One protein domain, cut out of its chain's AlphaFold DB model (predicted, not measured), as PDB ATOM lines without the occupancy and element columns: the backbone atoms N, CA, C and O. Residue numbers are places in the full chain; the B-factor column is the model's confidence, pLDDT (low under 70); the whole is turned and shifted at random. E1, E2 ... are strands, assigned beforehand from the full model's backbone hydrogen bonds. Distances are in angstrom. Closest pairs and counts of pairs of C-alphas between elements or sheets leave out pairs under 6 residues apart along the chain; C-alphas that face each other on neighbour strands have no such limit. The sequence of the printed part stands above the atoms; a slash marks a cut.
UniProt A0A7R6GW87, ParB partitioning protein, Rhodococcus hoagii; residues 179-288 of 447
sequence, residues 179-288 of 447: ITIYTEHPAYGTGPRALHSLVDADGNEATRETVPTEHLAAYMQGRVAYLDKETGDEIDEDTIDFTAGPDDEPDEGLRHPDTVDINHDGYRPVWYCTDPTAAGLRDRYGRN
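Overview. This is residues 179 to 288 of the 447 residues of the protein "ParB partitioning protein" of Rhodococcus hoagii (UniProt A0A7R6GW87). What shape? There is little regular structure: a long, bent hairpin, E2 and E3, makes a rod, with loop 229 to 259 at one end, E1 and loop 183 to 215 at the other. What builds it? Of 110 printed residues, 30 are in named strands, E1, E2, E3 along the chain and across the mixed sheet: all strand. It is only just loose, close to extended: radius of gyration of the C-alphas 19.3 A, spans 57, 27 and 23 A.

Arrangement. Which are parallel? E1, residues 180 to 182, and E2, residues 216 to 228, are parallel, with N 182 2.8 A from O 218. Which antiparallel? E2 and E3, residues 260 to 273, are an antiparallel hairpin, with N 221 2.9 A from O 268.

Along the chain. E1's start? C-alpha 180 is at (100.554, -93.714, -50.702). E3's end? C-alpha 273 is at (105.307, -87.629, -44.774).

Size, cuts and confidence. Any cut? The printed part has no cut; both links are long. Low confidence? pLDDT is under 70 in residues 286 to 288, among others.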
ATOM      1  N   ILE A 179      96.063 -92.531 -49.482       94.56
ATOM      2  CA  ILE A 179      97.388 -92.599 -48.856       94.56
ATOM      3  C   ILE A 179      98.321 -93.441 -49.729       94.56
ATOM      4  O   ILE A 179      97.970 -94.534 -50.175       94.56
ATOM      5  N   THR A 180      99.545 -92.960 -49.941       93.94
ATOM      6  CA  THR A 180     100.554 -93.714 -50.702       93.94
ATOM      7  C   THR A 180     101.085 -94.890 -49.879       93.94
ATOM      8  O   THR A 180     101.585 -94.686 -48.772       93.94
ATOM      9  N   ILE A 181     101.026 -96.111 -50.421       94.31
ATOM     10  CA  ILE A 181     101.545 -97.319 -49.760       94.31
ATOM     11  C   ILE A 181     102.921 -97.679 -50.315       94.31
ATOM     12  O   ILE A 181     103.079 -97.898 -51.513       94.31
ATOM     13  N   TYR A 182     103.905 -97.768 -49.428       91.00
ATOM     14  CA  TYR A 182     105.235 -98.283 -49.720       91.00
ATOM     15  C   TYR A 182     105.305 -99.769 -49.351       91.00
ATOM     16  O   TYR A 182     104.965-100.153 -48.229       91.00
ATOM     17  N   THR A 183     105.770-100.595 -50.289       84.75
ATOM     18  CA  THR A 183     106.007-102.037 -50.089       84.75
ATOM     19  C   THR A 183     107.409-102.331 -49.574       84.75
ATOM     20  O   THR A 183     107.626-103.321 -48.883       84.75
ATOM     21  N   GLU A 184     108.349-101.431 -49.851       83.19
ATOM     22  CA  GLU A 184     109.693-101.458 -49.298       83.19
ATOM     23  C   GLU A 184     109.856-100.382 -48.237       83.19
ATOM     24  O   GLU A 184     109.229 -99.321 -48.272       83.19
ATOM     25  N   HIS A 185     110.722-100.656 -47.267       82.25
ATOM     26  CA  HIS A 185     110.985 -99.693 -46.216       82.25
ATOM     27  C   HIS A 185     111.705 -98.470 -46.805       82.25
ATOM     28  O   HIS A 185     112.791 -98.637 -47.366       82.25
ATOM     29  N   PRO A 186     111.188 -97.244 -46.610       82.75
ATOM     30  CA  PRO A 186     111.838 -96.039 -47.110       82.75
ATOM     31  C   PRO A 186     113.293 -95.920 -46.644       82.75
ATOM     32  O   PRO A 186     113.600 -96.163 -45.470       82.75
ATOM     33  N   ALA A 187     114.196 -95.552 -47.556       70.88
ATOM     34  CA  ALA A 187     115.606 -95.358 -47.236       70.88
ATOM     35  C   ALA A 187     115.800 -94.180 -46.265       70.88
ATOM     36  O   ALA A 187     115.081 -93.177 -46.298       70.88
ATOM     37  N   TYR A 188     116.793 -94.291 -45.381       65.00
ATOM     38  CA  TYR A 188     117.114 -93.211 -44.451       65.00
ATOM     39  C   TYR A 188     117.716 -92.016 -45.202       65.00
ATOM     40  O   TYR A 188     118.580 -92.177 -46.058       65.00
ATOM     41  N   GLY A 189     117.271 -90.799 -44.883       65.69
ATOM     42  CA  GLY A 189     117.796 -89.555 -45.463       65.69
ATOM     43  C   GLY A 189     117.303 -89.240 -46.884       65.69
ATOM     44  O   GLY A 189     117.068 -88.068 -47.190       65.69
ATOM     45  N   THR A 190     117.045 -90.252 -47.713       67.94
ATOM     46  CA  THR A 190     116.528 -90.125 -49.083       67.94
ATOM     47  C   THR A 190     115.128 -90.734 -49.178       67.94
ATOM     48  O   THR A 190     114.986 -91.952 -49.203       67.94
ATOM     49  N   GLY A 191     114.086 -89.898 -49.219       78.75
ATOM     50  CA  GLY A 191     112.693 -90.357 -49.292       78.75
ATOM     51  C   GLY A 191     111.781 -89.751 -48.218       78.75
ATOM     52  O   GLY A 191     112.172 -88.778 -47.557       78.75
ATOM     53  N   PRO A 192     110.565 -90.298 -48.051       87.62
ATOM     54  CA  PRO A 192     109.582 -89.768 -47.115       87.62
ATOM     55  C   PRO A 192     110.089 -89.875 -45.666       87.62
ATOM     56  O   PRO A 192     110.866 -90.765 -45.315       87.62
ATOM     57  N   ARG A 193     109.684 -88.936 -44.806       89.25
ATOM     58  CA  ARG A 193     110.152 -88.819 -43.414       89.25
ATOM     59  C   ARG A 193     109.147 -89.431 -42.452       89.25
ATOM     60  O   ARG A 193     107.967 -89.111 -42.522       89.25
ATOM     61  N   ALA A 194     109.602 -90.291 -41.545       89.00
ATOM     62  CA  ALA A 194     108.717 -90.922 -40.570       89.00
ATOM     63  C   ALA A 194     108.076 -89.862 -39.657       89.00
ATOM     64  O   ALA A 194     108.782 -88.983 -39.158       89.00
ATOM     65  N   LEU A 195     106.768 -89.960 -39.397       90.75
ATOM     66  CA  LEU A 195     106.040 -88.916 -38.658       90.75
ATOM     67  C   LEU A 195     106.588 -88.680 -37.242       90.75
ATOM     68  O   LEU A 195     106.681 -87.536 -36.814       90.75
ATOM     69  N   HIS A 196     107.078 -89.726 -36.566       84.81
ATOM     70  CA  HIS A 196     107.693 -89.602 -35.234       84.81
ATOM     71  C   HIS A 196     108.962 -88.723 -35.206       84.81
ATOM     72  O   HIS A 196     109.448 -88.330 -34.140       84.81
ATOM     73  N   SER A 197     109.550 -88.454 -36.375       87.19
ATOM     74  CA  SER A 197     110.708 -87.573 -36.542       87.19
ATOM     75  C   SER A 197     110.316 -86.146 -36.937       87.19
ATOM     76  O   SER A 197     111.199 -85.304 -37.080       87.19
ATOM     77  N   LEU A 198     109.023 -85.847 -37.083       90.94
ATOM     78  CA  LEU A 198     108.506 -84.554 -37.516       90.94
ATOM     79  C   LEU A 198     107.695 -83.880 -36.409       90.94
ATOM     80  O   LEU A 198     107.005 -84.530 -35.622       90.94
ATOM     81  N   VAL A 199     107.782 -82.554 -36.361       93.06
ATOM     82  CA  VAL A 199     106.963 -81.712 -35.487       93.06
ATOM     83  C   VAL A 199     106.371 -80.539 -36.254       93.06
ATOM     84  O   VAL A 199     106.932 -80.102 -37.262       93.06
ATOM     85  N   ASP A 200     105.257 -80.017 -35.754       92.69
ATOM     86  CA  ASP A 200     104.653 -78.780 -36.244       92.69
ATOM     87  C   ASP A 200     105.422 -77.519 -35.771       92.69
ATOM     88  O   ASP A 200     106.501 -77.577 -35.156       92.69
ATOM     89  N   ALA A 201     104.877 -76.343 -36.093       88.94
ATOM     90  CA  ALA A 201     105.437 -75.056 -35.684       88.94
ATOM     91  C   ALA A 201     105.484 -74.882 -34.153       88.94
ATOM     92  O   ALA A 201     106.445 -74.303 -33.640       88.94
ATOM     93  N   ASP A 202     104.504 -75.438 -33.439       89.31
ATOM     94  CA  ASP A 202     104.358 -75.357 -31.983       89.31
ATOM     95  C   ASP A 202     105.193 -76.424 -31.242       89.31
ATOM     96  O   ASP A 202     105.384 -76.344 -30.028       89.31
ATOM     97  N   GLY A 203     105.762 -77.387 -31.974       86.88
ATOM     98  CA  GLY A 203     106.604 -78.462 -31.450       86.88
ATOM     99  C   GLY A 203     105.860 -79.763 -31.134       86.88
ATOM    100  O   GLY A 203     106.472 -80.665 -30.558       86.88
ATOM    101  N   ASN A 204     104.587 -79.891 -31.514       90.38
ATOM    102  CA  ASN A 204     103.821 -81.125 -31.342       90.38
ATOM    103  C   ASN A 204     104.226 -82.163 -32.394       90.38
ATOM    104  O   ASN A 204     104.572 -81.812 -33.520       90.38
ATOM    105  N   GLU A 205     104.189 -83.448 -32.032       90.00
ATOM    106  CA  GLU A 205     104.487 -84.549 -32.959       90.00
ATOM    107  C   GLU A 205     103.481 -84.608 -34.110       90.00
ATOM    108  O   GLU A 205     102.275 -84.494 -33.889       90.00
ATOM    109  N   ALA A 206     103.973 -84.833 -35.329       91.31
ATOM    110  CA  ALA A 206     103.101 -85.121 -36.457       91.31
ATOM    111  C   ALA A 206     102.409 -86.481 -36.261       91.31
ATOM    112  O   ALA A 206     103.053 -87.477 -35.932       91.31
ATOM    113  N   THR A 207     101.104 -86.545 -36.510       90.62
ATOM    114  CA  THR A 207     100.321 -87.788 -36.492       90.62
ATOM    115  C   THR A 207      99.585 -87.938 -37.815       90.62
ATOM    116  O   THR A 207      99.516 -86.999 -38.609       90.62
ATOM    117  N   ARG A 208      99.015 -89.117 -38.082       89.50
ATOM    118  CA  ARG A 208      98.260 -89.327 -39.328       89.50
ATOM    119  C   ARG A 208      97.078 -88.357 -39.467       89.50
ATOM    120  O   ARG A 208      96.674 -88.058 -40.578       89.50
ATOM    121  N   GLU A 209      96.525 -87.877 -38.350       89.75
ATOM    122  CA  GLU A 209      95.397 -86.944 -38.320       89.75
ATOM    123  C   GLU A 209      95.812 -85.495 -38.601       89.75
ATOM    124  O   GLU A 209      94.973 -84.697 -39.014       89.75
ATOM    125  N   THR A 210      97.077 -85.132 -38.355       90.19
ATOM    126  CA  THR A 210      97.557 -83.751 -38.523       90.19
ATOM    127  C   THR A 210      98.193 -83.496 -39.885       90.19
ATOM    128  O   THR A 210      98.268 -82.345 -40.315       90.19
ATOM    129  N   VAL A 211      98.624 -84.548 -40.586       92.94
ATOM    130  CA  VAL A 211      99.244 -84.444 -41.913       92.94
ATOM    131  C   VAL A 211      98.185 -84.561 -43.018       92.94
ATOM    132  O   VAL A 211      97.417 -85.522 -43.010       92.94
ATOM    133  N   PRO A 212      98.146 -83.639 -44.002       93.00
ATOM    134  CA  PRO A 212      97.258 -83.760 -45.155       93.00
ATOM    135  C   PRO A 212      97.469 -85.075 -45.915       93.00
ATOM    136  O   PRO A 212      98.606 -85.468 -46.174       93.00
ATOM    137  N   THR A 213      96.378 -85.725 -46.328       93.06
ATOM    138  CA  THR A 213      96.401 -87.042 -46.987       93.06
ATOM    139  C   THR A 213      97.303 -87.090 -48.224       93.06
ATOM    140  O   THR A 213      98.012 -88.069 -48.422       93.06
ATOM    141  N   GLU A 214      97.347 -86.016 -49.015       93.75
ATOM    142  CA  GLU A 214      98.211 -85.884 -50.204       93.75
ATOM    143  C   GLU A 214      99.719 -85.925 -49.901       93.75
ATOM    144  O   GLU A 214     100.528 -86.202 -50.787       93.75
ATOM    145  N   HIS A 215     100.102 -85.683 -48.645       94.31
ATOM    146  CA  HIS A 215     101.474 -85.795 -48.155       94.31
ATOM    147  C   HIS A 215     101.681 -87.005 -47.241       94.31
ATOM    148  O   HIS A 215     102.800 -87.223 -46.775       94.31
ATOM    149  N   LEU A 216     100.632 -87.781 -46.961       95.06
ATOM    150  CA  LEU A 216     100.681 -88.926 -46.065       95.06
ATOM    151  C   LEU A 216     101.034 -90.199 -46.841       95.06
ATOM    152  O   LEU A 216     100.486 -90.499 -47.904       95.06
ATOM    153  N   ALA A 217     101.943 -90.977 -46.267       94.69
ATOM    154  CA  ALA A 217     102.319 -92.286 -46.767       94.69
ATOM    155  C   ALA A 217     102.383 -93.310 -45.632       94.69
ATOM    156  O   ALA A 217     102.654 -92.969 -44.478       94.69
ATOM    157  N   ALA A 218     102.174 -94.577 -45.972       93.50
ATOM    158  CA  ALA A 218     102.310 -95.698 -45.055       93.50
ATOM    159  C   ALA A 218     103.289 -96.724 -45.625       93.50
ATOM    160  O   ALA A 218     103.179 -97.127 -46.779       93.50
ATOM    161  N   TYR A 219     104.227 -97.173 -44.801       92.00
ATOM    162  CA  TYR A 219     104.960 -98.412 -45.039       92.00
ATOM    163  C   TYR A 219     104.312 -99.510 -44.203       92.00
ATOM    164  O   TYR A 219     104.196 -99.367 -42.982       92.00
ATOM    165  N   MET A 220     103.892-100.596 -44.847       90.06
ATOM    166  CA  MET A 220     103.296-101.729 -44.145       90.06
ATOM    167  C   MET A 220     104.415-102.604 -43.588       90.06
ATOM    168  O   MET A 220     105.016-103.414 -44.287       90.06
ATOM    169  N   GLN A 221     104.727-102.404 -42.311       83.81
ATOM    170  CA  GLN A 221     105.773-103.147 -41.629       83.81
ATOM    171  C   GLN A 221     105.226-104.491 -41.148       83.81
ATOM    172  O   GLN A 221     104.278-104.522 -40.356       83.81
ATOM    173  N   GLY A 222     105.865-105.581 -41.577       79.81
ATOM    174  CA  GLY A 222     105.606-106.913 -41.042       79.81
ATOM    175  C   GLY A 222     105.839-106.958 -39.530       79.81
ATOM    176  O   GLY A 222     106.792-106.368 -39.006       79.81
ATOM    177  N   ARG A 223     104.948-107.635 -38.816       75.38
ATOM    178  CA  ARG A 223     104.989-107.823 -37.371       75.38
ATOM    179  C   ARG A 223     104.533-109.227 -37.012       75.38
ATOM    180  O   ARG A 223     103.667-109.794 -37.668       75.38
ATOM    181  N   VAL A 224     105.073-109.732 -35.912       70.56
ATOM    182  CA  VAL A 224     104.474-110.872 -35.227       70.56
ATOM    183  C   VAL A 224     103.231-110.356 -34.508       70.56
ATOM    184  O   VAL A 224     103.306-109.367 -33.778       70.56
ATOM    185  N   ALA A 225     102.088-110.966 -34.790       76.75
ATOM    186  CA  ALA A 225     100.853-110.788 -34.050       76.75
ATOM    187  C   ALA A 225     100.597-112.068 -33.256       76.75
ATOM    188  O   ALA A 225     100.728-113.169 -33.787       76.75
ATOM    189  N   TYR A 226     100.241-111.926 -31.991       79.75
ATOM    190  CA  TYR A 226      99.865-113.045 -31.142       79.75
ATOM    191  C   TYR A 226      98.344-113.112 -31.143       79.75
ATOM    192  O   TYR A 226      97.703-112.109 -30.860       79.75
ATOM    193  N   LEU A 227      97.761-114.235 -31.544       81.75
ATOM    194  CA  LEU A 227      96.315-114.396 -31.679       81.75
ATOM    195  C   LEU A 227      95.819-115.444 -30.690       81.75
ATOM    196  O   LEU A 227      96.481-116.448 -30.470       81.75
ATOM    197  N   ASP A 228      94.651-115.246 -30.104       86.69
ATOM    198  CA  ASP A 228      93.976-116.276 -29.321       86.69
ATOM    199  C   ASP A 228      93.615-117.466 -30.227       86.69
ATOM    200  O   ASP A 228      92.983-117.273 -31.265       86.69
ATOM    201  N   LYS A 229      94.006-118.697 -29.867       84.56
ATOM    202  CA  LYS A 229      93.742-119.889 -30.699       84.56
ATOM    203  C   LYS A 229      92.261-120.201 -30.866       84.56
ATOM    204  O   LYS A 229      91.878-120.816 -31.860       84.56
ATOM    205  N   GLU A 230      91.431-119.857 -29.883       82.50
ATOM    206  CA  GLU A 230      90.004-120.162 -29.932       82.50
ATOM    207  C   GLU A 230      89.222-119.052 -30.628       82.50
ATOM    208  O   GLU A 230      88.327-119.345 -31.426       82.50
ATOM    209  N   THR A 231      89.538-117.787 -30.338       84.81
ATOM    210  CA  THR A 231      88.753-116.651 -30.846       84.81
ATOM    211  C   THR A 231      89.351-115.989 -32.084       84.81
ATOM    212  O   THR A 231      88.609-115.393 -32.866       84.81
ATOM    213  N   GLY A 232      90.662-116.115 -32.297       76.81
ATOM    214  CA  GLY A 232      91.410-115.410 -33.341       76.81
ATOM    215  C   GLY A 232      91.671-113.932 -33.034       76.81
ATOM    216  O   GLY A 232      92.183-113.221 -33.899       76.81
ATOM    217  N   ASP A 233      91.317-113.454 -31.836       81.44
ATOM    218  CA  ASP A 233      91.533-112.065 -31.426       81.44
ATOM    219  C   ASP A 233      93.007-111.796 -31.129       81.44
ATOM    220  O   ASP A 233      93.723-112.662 -30.633       81.44
ATOM    221  N   GLU A 234      93.465-110.573 -31.383       77.56
ATOM    222  CA  GLU A 234      94.848-110.199 -31.113       77.56
ATOM    223  C   GLU A 234      95.122-109.995 -29.613       77.56
ATOM    224  O   GLU A 234      94.366-109.332 -28.899       77.56
ATOM    225  N   ILE A 235      96.236-110.561 -29.157       82.56
ATOM    226  CA  ILE A 235      96.739-110.586 -27.788       82.56
ATOM    227  C   ILE A 235      98.016-109.741 -27.719       82.56
ATOM    228  O   ILE A 235      98.877-109.802 -28.598       82.56
ATOM    229  N   ASP A 236      98.146-108.964 -26.647       75.56
ATOM    230  CA  ASP A 236      99.387-108.263 -26.327       75.56
ATOM    231  C   ASP A 236     100.454-109.271 -25.871       75.56
ATOM    232  O   ASP A 236     100.197-110.085 -24.978       75.56
ATOM    233  N   GLU A 237     101.643-109.212 -26.473       75.50
ATOM    234  CA  GLU A 237     102.786-110.076 -26.154       75.50
ATOM    235  C   GLU A 237     103.090-110.105 -24.651       75.50
ATOM    236  O   GLU A 237     103.349-111.170 -24.095       75.50
ATOM    237  N   ASP A 238     102.961-108.958 -23.974       77.88
ATOM    238  CA  ASP A 238     103.256-108.807 -22.545       77.88
ATOM    239  C   ASP A 238     102.255-109.547 -21.635       77.88
ATOM    240  O   ASP A 238     102.453-109.646 -20.424       77.88
ATOM    241  N   THR A 239     101.164-110.073 -22.200       85.94
ATOM    242  CA  THR A 239     100.146-110.853 -21.475       85.94
ATOM    243  C   THR A 239     100.323-112.364 -21.623       85.94
ATOM    244  O   THR A 239      99.470-113.129 -21.167       85.94
ATOM    245  N   ILE A 240     101.420-112.808 -22.245       74.50
ATOM    246  CA  ILE A 240     101.724-114.216 -22.514       74.50
ATOM    247  C   ILE A 240     102.932-114.642 -21.679       74.50
ATOM    248  O   ILE A 240     103.987-114.011 -21.711       74.50
ATOM    249  N   ASP A 241     102.799-115.756 -20.965       82.44
ATOM    250  CA  ASP A 241     103.909-116.353 -20.231       82.44
ATOM    251  C   ASP A 241     104.718-117.285 -21.139       82.44
ATOM    252  O   ASP A 241     104.550-118.502 -21.129       82.44
ATOM    253  N   PHE A 242     105.637-116.722 -21.924       70.06
ATOM    254  CA  PHE A 242     106.543-117.507 -22.777       70.06
ATOM    255  C   PHE A 242     107.516-118.410 -22.006       70.06
ATOM    256  O   PHE A 242     108.296-119.132 -22.634       70.06
ATOM    257  N   THR A 243     107.526-118.354 -20.673       70.12
ATOM    258  CA  THR A 243     108.390-119.195 -19.843       70.12
ATOM    259  C   THR A 243     107.716-120.493 -19.403       70.12
ATOM    260  O   THR A 243     108.433-121.436 -19.061       70.12
ATOM    261  N   ALA A 244     106.382-120.578 -19.492       64.38
ATOM    262  CA  ALA A 244     105.616-121.790 -19.224       64.38
ATOM    263  C   ALA A 244     105.879-122.868 -20.294       64.38
ATOM    264  O   ALA A 244     105.742-122.631 -21.499       64.38
ATOM    265  N   GLY A 245     106.292-124.062 -19.856       65.50
ATOM    266  CA  GLY A 245     106.374-125.247 -20.702       65.50
ATOM    267  C   GLY A 245     104.993-125.862 -20.974       65.50
ATOM    268  O   GLY A 245     104.033-125.507 -20.311       65.50
ATOM    269  N   PRO A 246     104.876-126.837 -21.896       63.41
ATOM    270  CA  PRO A 246     103.583-127.336 -22.399       63.41
ATOM    271  C   PRO A 246     102.600-127.877 -21.347       63.41
ATOM    272  O   PRO A 246     101.399-127.927 -21.590       63.41
ATOM    273  N   ASP A 247     103.121-128.330 -20.205       79.69
ATOM    274  CA  ASP A 247     102.344-128.895 -19.097       79.69
ATOM    275  C   ASP A 247     102.406-128.010 -17.830       79.69
ATOM    276  O   ASP A 247     101.933-128.424 -16.768       79.69
ATOM    277  N   ASP A 248     103.020-126.826 -17.917       79.81
ATOM    278  CA  ASP A 248     103.158-125.899 -16.796       79.81
ATOM    279  C   ASP A 248     101.928-124.979 -16.713       79.81
ATOM    280  O   ASP A 248     101.354-124.562 -17.715       79.81
ATOM    281  N   GLU A 249     101.506-124.637 -15.495       84.31
ATOM    282  CA  GLU A 249     100.535-123.553 -15.306       84.31
ATOM    283  C   GLU A 249     101.239-122.206 -15.547       84.31
ATOM    284  O   GLU A 249     102.351-122.027 -15.037       84.31
ATOM    285  N   PRO A 250     100.628-121.258 -16.283       84.12
ATOM    286  CA  PRO A 250     101.225-119.946 -16.514       84.12
ATOM    287  C   PRO A 250     101.253-119.101 -15.233       84.12
ATOM    288  O   PRO A 250     100.423-119.270 -14.331       84.12
ATOM    289  N   ASP A 251     102.173-118.142 -15.181       81.38
ATOM    290  CA  ASP A 251     102.263-117.152 -14.109       81.38
ATOM    291  C   ASP A 251     100.948-116.357 -13.926       81.38
ATOM    292  O   ASP A 251     100.168-116.127 -14.856       81.38
ATOM    293  N   GLU A 252     100.685-115.917 -12.687       82.00
ATOM    294  CA  GLU A 252      99.409-115.305 -12.294       82.00
ATOM    295  C   GLU A 252      99.065-114.071 -13.150       82.00
ATOM    296  O   GLU A 252      99.738-113.040 -13.100       82.00
ATOM    297  N   GLY A 253      97.963-114.162 -13.902       80.75
ATOM    298  CA  GLY A 253      97.469-113.086 -14.766       80.75
ATOM    299  C   GLY A 253      97.994-113.121 -16.205       80.75
ATOM    300  O   GLY A 253      97.576-112.279 -17.000       80.75
ATOM    301  N   LEU A 254      98.847-114.089 -16.547       80.50
ATOM    302  CA  LEU A 254      99.347-114.315 -17.900       80.50
ATOM    303  C   LEU A 254      98.657-115.513 -18.566       80.50
ATOM    304  O   LEU A 254      98.045-116.368 -17.922       80.50
ATOM    305  N   ARG A 255      98.720-115.550 -19.895       85.81
ATOM    306  CA  ARG A 255      98.175-116.625 -20.728       85.81
ATOM    307  C   ARG A 255      99.248-117.663 -21.025       85.81
ATOM    308  O   ARG A 255     100.399-117.315 -21.274       85.81
ATOM    309  N   HIS A 256      98.840-118.926 -21.076       86.94
ATOM    310  CA  HIS A 256      99.718-120.009 -21.498       86.94
ATOM    311  C   HIS A 256     100.009-119.921 -23.014       86.94
ATOM    312  O   HIS A 256      99.067-119.730 -23.786       86.94
ATOM    313  N   PRO A 257     101.255-120.113 -23.488       78.31
ATOM    314  CA  PRO A 257     101.596-120.009 -24.911       78.31
ATOM    315  C   PRO A 257     100.800-120.957 -25.816       78.31
ATOM    316  O   PRO A 257     100.490-120.617 -26.955       78.31
ATOM    317  N   ASP A 258     100.404-122.131 -25.314       85.81
ATOM    318  CA  ASP A 258      99.596-123.075 -26.097       85.81
ATOM    319  C   ASP A 258      98.174-122.593 -26.396       85.81
ATOM    320  O   ASP A 258      97.525-123.196 -27.250       85.81
ATOM    321  N   THR A 259      97.690-121.517 -25.771       86.12
ATOM    322  CA  THR A 259      96.417-120.876 -26.141       86.12
ATOM    323  C   THR A 259      96.598-119.747 -27.156       86.12
ATOM    324  O   THR A 259      95.615-119.111 -27.532       86.12
ATOM    325  N   VAL A 260      97.826-119.526 -27.644       80.94
ATOM    326  CA  VAL A 260      98.177-118.456 -28.585       80.94
ATOM    327  C   VAL A 260      98.682-119.019 -29.917       80.94
ATOM    328  O   VAL A 260      99.623-119.810 -29.960       80.94
ATOM    329  N   ASP A 261      98.078-118.593 -31.023       79.38
ATOM    330  CA  ASP A 261      98.630-118.746 -32.365       79.38
ATOM    331  C   ASP A 261      99.555-117.566 -32.674       79.38
ATOM    332  O   ASP A 261      99.156-116.401 -32.665       79.38
ATOM    333  N   ILE A 262     100.820-117.863 -32.965       73.25
ATOM    334  CA  ILE A 262     101.802-116.852 -33.354       73.25
ATOM    335  C   ILE A 262     101.663-116.617 -34.859       73.25
ATOM    336  O   ILE A 262     102.114-117.418 -35.679       73.25
ATOM    337  N   ASN A 263     101.029-115.508 -35.227       71.69
ATOM    338  CA  ASN A 263     100.881-115.091 -36.609       71.69
ATOM    339  C   ASN A 263     102.075-114.227 -37.031       71.69
ATOM    340  O   ASN A 263     102.213-113.070 -36.635       71.69
ATOM    341  N   HIS A 264     102.938-114.781 -37.873       63.44
ATOM    342  CA  HIS A 264     104.086-114.064 -38.425       63.44
ATOM    343  C   HIS A 264     103.742-113.174 -39.637       63.44
ATOM    344  O   HIS A 264     104.603-112.410 -40.074       63.44
ATOM    345  N   ASP A 265     102.502-113.227 -40.131       62.16
ATOM    346  CA  ASP A 265     102.029-112.545 -41.345       62.16
ATOM    347  C   ASP A 265     101.266-111.238 -41.050       62.16
ATOM    348  O   ASP A 265     100.652-110.639 -41.936       62.16
ATOM    349  N   GLY A 266     101.272-110.771 -39.798       71.44
ATOM    350  CA  GLY A 266     100.642-109.508 -39.424       71.44
ATOM    351  C   GLY A 266     101.363-108.304 -40.035       71.44
ATOM    352  O   GLY A 266     102.588-108.258 -40.092       71.44
ATOM    353  N   TYR A 267     100.619-107.265 -40.420       82.62
ATOM    354  CA  TYR A 267     101.184-105.977 -40.842       82.62
ATOM    355  C   TYR A 267     100.677-104.846 -39.944       82.62
ATOM    356  O   TYR A 267      99.555-104.890 -39.439       82.62
ATOM    357  N   ARG A 268     101.499-103.812 -39.746       83.75
ATOM    358  CA  ARG A 268     101.071-102.524 -39.173       83.75
ATOM    359  C   ARG A 268     101.553-101.358 -40.035       83.75
ATOM    360  O   ARG A 268     102.659-101.432 -40.576       83.75
ATOM    361  N   PRO A 269     100.785-100.264 -40.134       87.06
ATOM    362  CA  PRO A 269     101.257 -99.073 -40.819       87.06
ATOM    363  C   PRO A 269     102.315 -98.357 -39.975       87.06
ATOM    364  O   PRO A 269     102.116 -98.069 -38.792       87.06
ATOM    365  N   VAL A 270     103.435 -98.024 -40.603       89.50
ATOM    366  CA  VAL A 270     104.363 -97.002 -40.122       89.50
ATOM    367  C   VAL A 270     104.154 -95.770 -40.987       89.50
ATOM    368  O   VAL A 270     104.278 -95.845 -42.209       89.50
ATOM    369  N   TRP A 271     103.817 -94.650 -40.357       92.31
ATOM    370  CA  TRP A 271     103.411 -93.432 -41.053       92.31
ATOM    371  C   TRP A 271     104.598 -92.548 -41.428       92.31
ATOM    372  O   TRP A 271     105.506 -92.315 -40.621       92.31
ATOM    373  N   TYR A 272     104.542 -92.001 -42.637       94.25
ATOM    374  CA  TYR A 272     105.534 -91.099 -43.197       94.25
ATOM    375  C   TYR A 272     104.877 -89.880 -43.854       94.25
ATOM    376  O   TYR A 272     103.724 -89.929 -44.274       94.25
ATOM    377  N   CYS A 273     105.645 -88.802 -43.987       93.69
ATOM    378  CA  CYS A 273     105.307 -87.629 -44.774       93.69
ATOM    379  C   CYS A 273     106.221 -87.540 -46.005       93.69
ATOM    380  O   CYS A 273     107.448 -87.574 -45.870       93.69
ATOM    381  N   THR A 274     105.638 -87.446 -47.199       94.00
ATOM    382  CA  THR A 274     106.374 -87.351 -48.473       94.00
ATOM    383  C   THR A 274     106.961 -85.963 -48.703       94.00
ATOM    384  O   THR A 274     108.055 -85.858 -49.254       94.00
ATOM    385  N   ASP A 275     106.288 -84.917 -48.218       93.19
ATOM    386  CA  ASP A 275     106.763 -83.533 -48.253       93.19
ATOM    387  C   ASP A 275     106.499 -82.825 -46.911       93.19
ATOM    388  O   ASP A 275     105.462 -82.180 -46.723       93.19
ATOM    389  N   PRO A 276     107.443 -82.925 -45.954       91.50
ATOM    390  CA  PRO A 276     107.306 -82.265 -44.662       91.50
ATOM    391  C   PRO A 276     107.148 -80.747 -44.775       91.50
ATOM    392  O   PRO A 276     106.417 -80.159 -43.988       91.50
ATOM    393  N   THR A 277     107.793 -80.102 -45.756       90.94
ATOM    394  CA  THR A 277     107.774 -78.634 -45.869       90.94
ATOM    395  C   THR A 277     106.411 -78.148 -46.349       90.94
ATOM    396  O   THR A 277     105.865 -77.206 -45.773       90.94
ATOM    397  N   ALA A 278     105.836 -78.807 -47.360       92.31
ATOM    398  CA  ALA A 278     104.487 -78.504 -47.834       92.31
ATOM    399  C   ALA A 278     103.417 -78.791 -46.765       92.31
ATOM    400  O   ALA A 278     102.466 -78.023 -46.630       92.31
ATOM    401  N   ALA A 279     103.628 -79.816 -45.933       90.69
ATOM    402  CA  ALA A 279     102.774 -80.129 -44.787       90.69
ATOM    403  C   ALA A 279     102.953 -79.178 -43.580       90.69
ATOM    404  O   ALA A 279     102.290 -79.358 -42.560       90.69
ATOM    405  N   GLY A 280     103.841 -78.175 -43.659       91.88
ATOM    406  CA  GLY A 280     104.109 -77.239 -42.559       91.88
ATOM    407  C   GLY A 280     104.877 -77.854 -41.382       91.88
ATOM    408  O   GLY A 280     104.849 -77.319 -40.273       91.88
ATOM    409  N   LEU A 281     105.561 -78.973 -41.616       92.62
ATOM    410  CA  LEU A 281     106.335 -79.722 -40.635       92.62
ATOM    411  C   LEU A 281     107.830 -79.434 -40.766       92.62
ATOM    412  O   LEU A 281     108.349 -79.046 -41.814       92.62
ATOM    413  N   ARG A 282     108.552 -79.691 -39.681       90.31
ATOM    414  CA  ARG A 282     110.014 -79.638 -39.630       90.31
ATOM    415  C   ARG A 282     110.564 -80.858 -38.911       90.31
ATOM    416  O   ARG A 282     109.901 -81.429 -38.045       90.31
ATOM    417  N   ASP A 283     111.803 -81.223 -39.225       88.12
ATOM    418  CA  ASP A 283     112.492 -82.293 -38.508       88.12
ATOM    419  C   ASP A 283     112.636 -81.934 -37.022       88.12
ATOM    420  O   ASP A 283     113.217 -80.908 -36.652       88.12
ATOM    421  N   ARG A 284     112.147 -82.828 -36.158       83.75
ATOM    422  CA  ARG A 284     112.302 -82.774 -34.699       83.75
ATOM    423  C   ARG A 284     113.770 -82.673 -34.293       83.75
ATOM    424  O   ARG A 284     114.104 -81.970 -33.345       83.75
ATOM    425  N   TYR A 285     114.630 -83.372 -35.033       76.69
ATOM    426  CA  TYR A 285     116.070 -83.463 -34.795       76.69
ATOM    427  C   TYR A 285     116.895 -82.627 -35.786       76.69
ATOM    428  O   TYR A 285     118.079 -82.895 -35.980       76.69
ATOM    429  N   GLY A 286     116.285 -81.627 -36.435       61.25
ATOM    430  CA  GLY A 286     116.959 -80.778 -37.417       61.25
ATOM    431  C   GLY A 286     118.253 -80.150 -36.876       61.25
ATOM    432  O   GLY A 286     118.279 -79.557 -35.797       61.25
ATOM    433  N   ARG A 287     119.341 -80.285 -37.643       49.38
ATOM    434  CA  ARG A 287     120.689 -79.804 -37.306       49.38
ATOM    435  C   ARG A 287     120.689 -78.284 -37.092       49.38
ATOM    436  O   ARG A 287     120.506 -77.525 -38.041       49.38
ATOM    437  N   ASN A 288     120.958 -77.827 -35.868       42.88
ATOM    438  CA  ASN A 288     121.202 -76.410 -35.598       42.88
ATOM    439  C   ASN A 288     122.581 -76.031 -36.175       42.88
ATOM    440  O   ASN A 288     123.614 -76.466 -35.671       42.88
TER     441      ASN A 288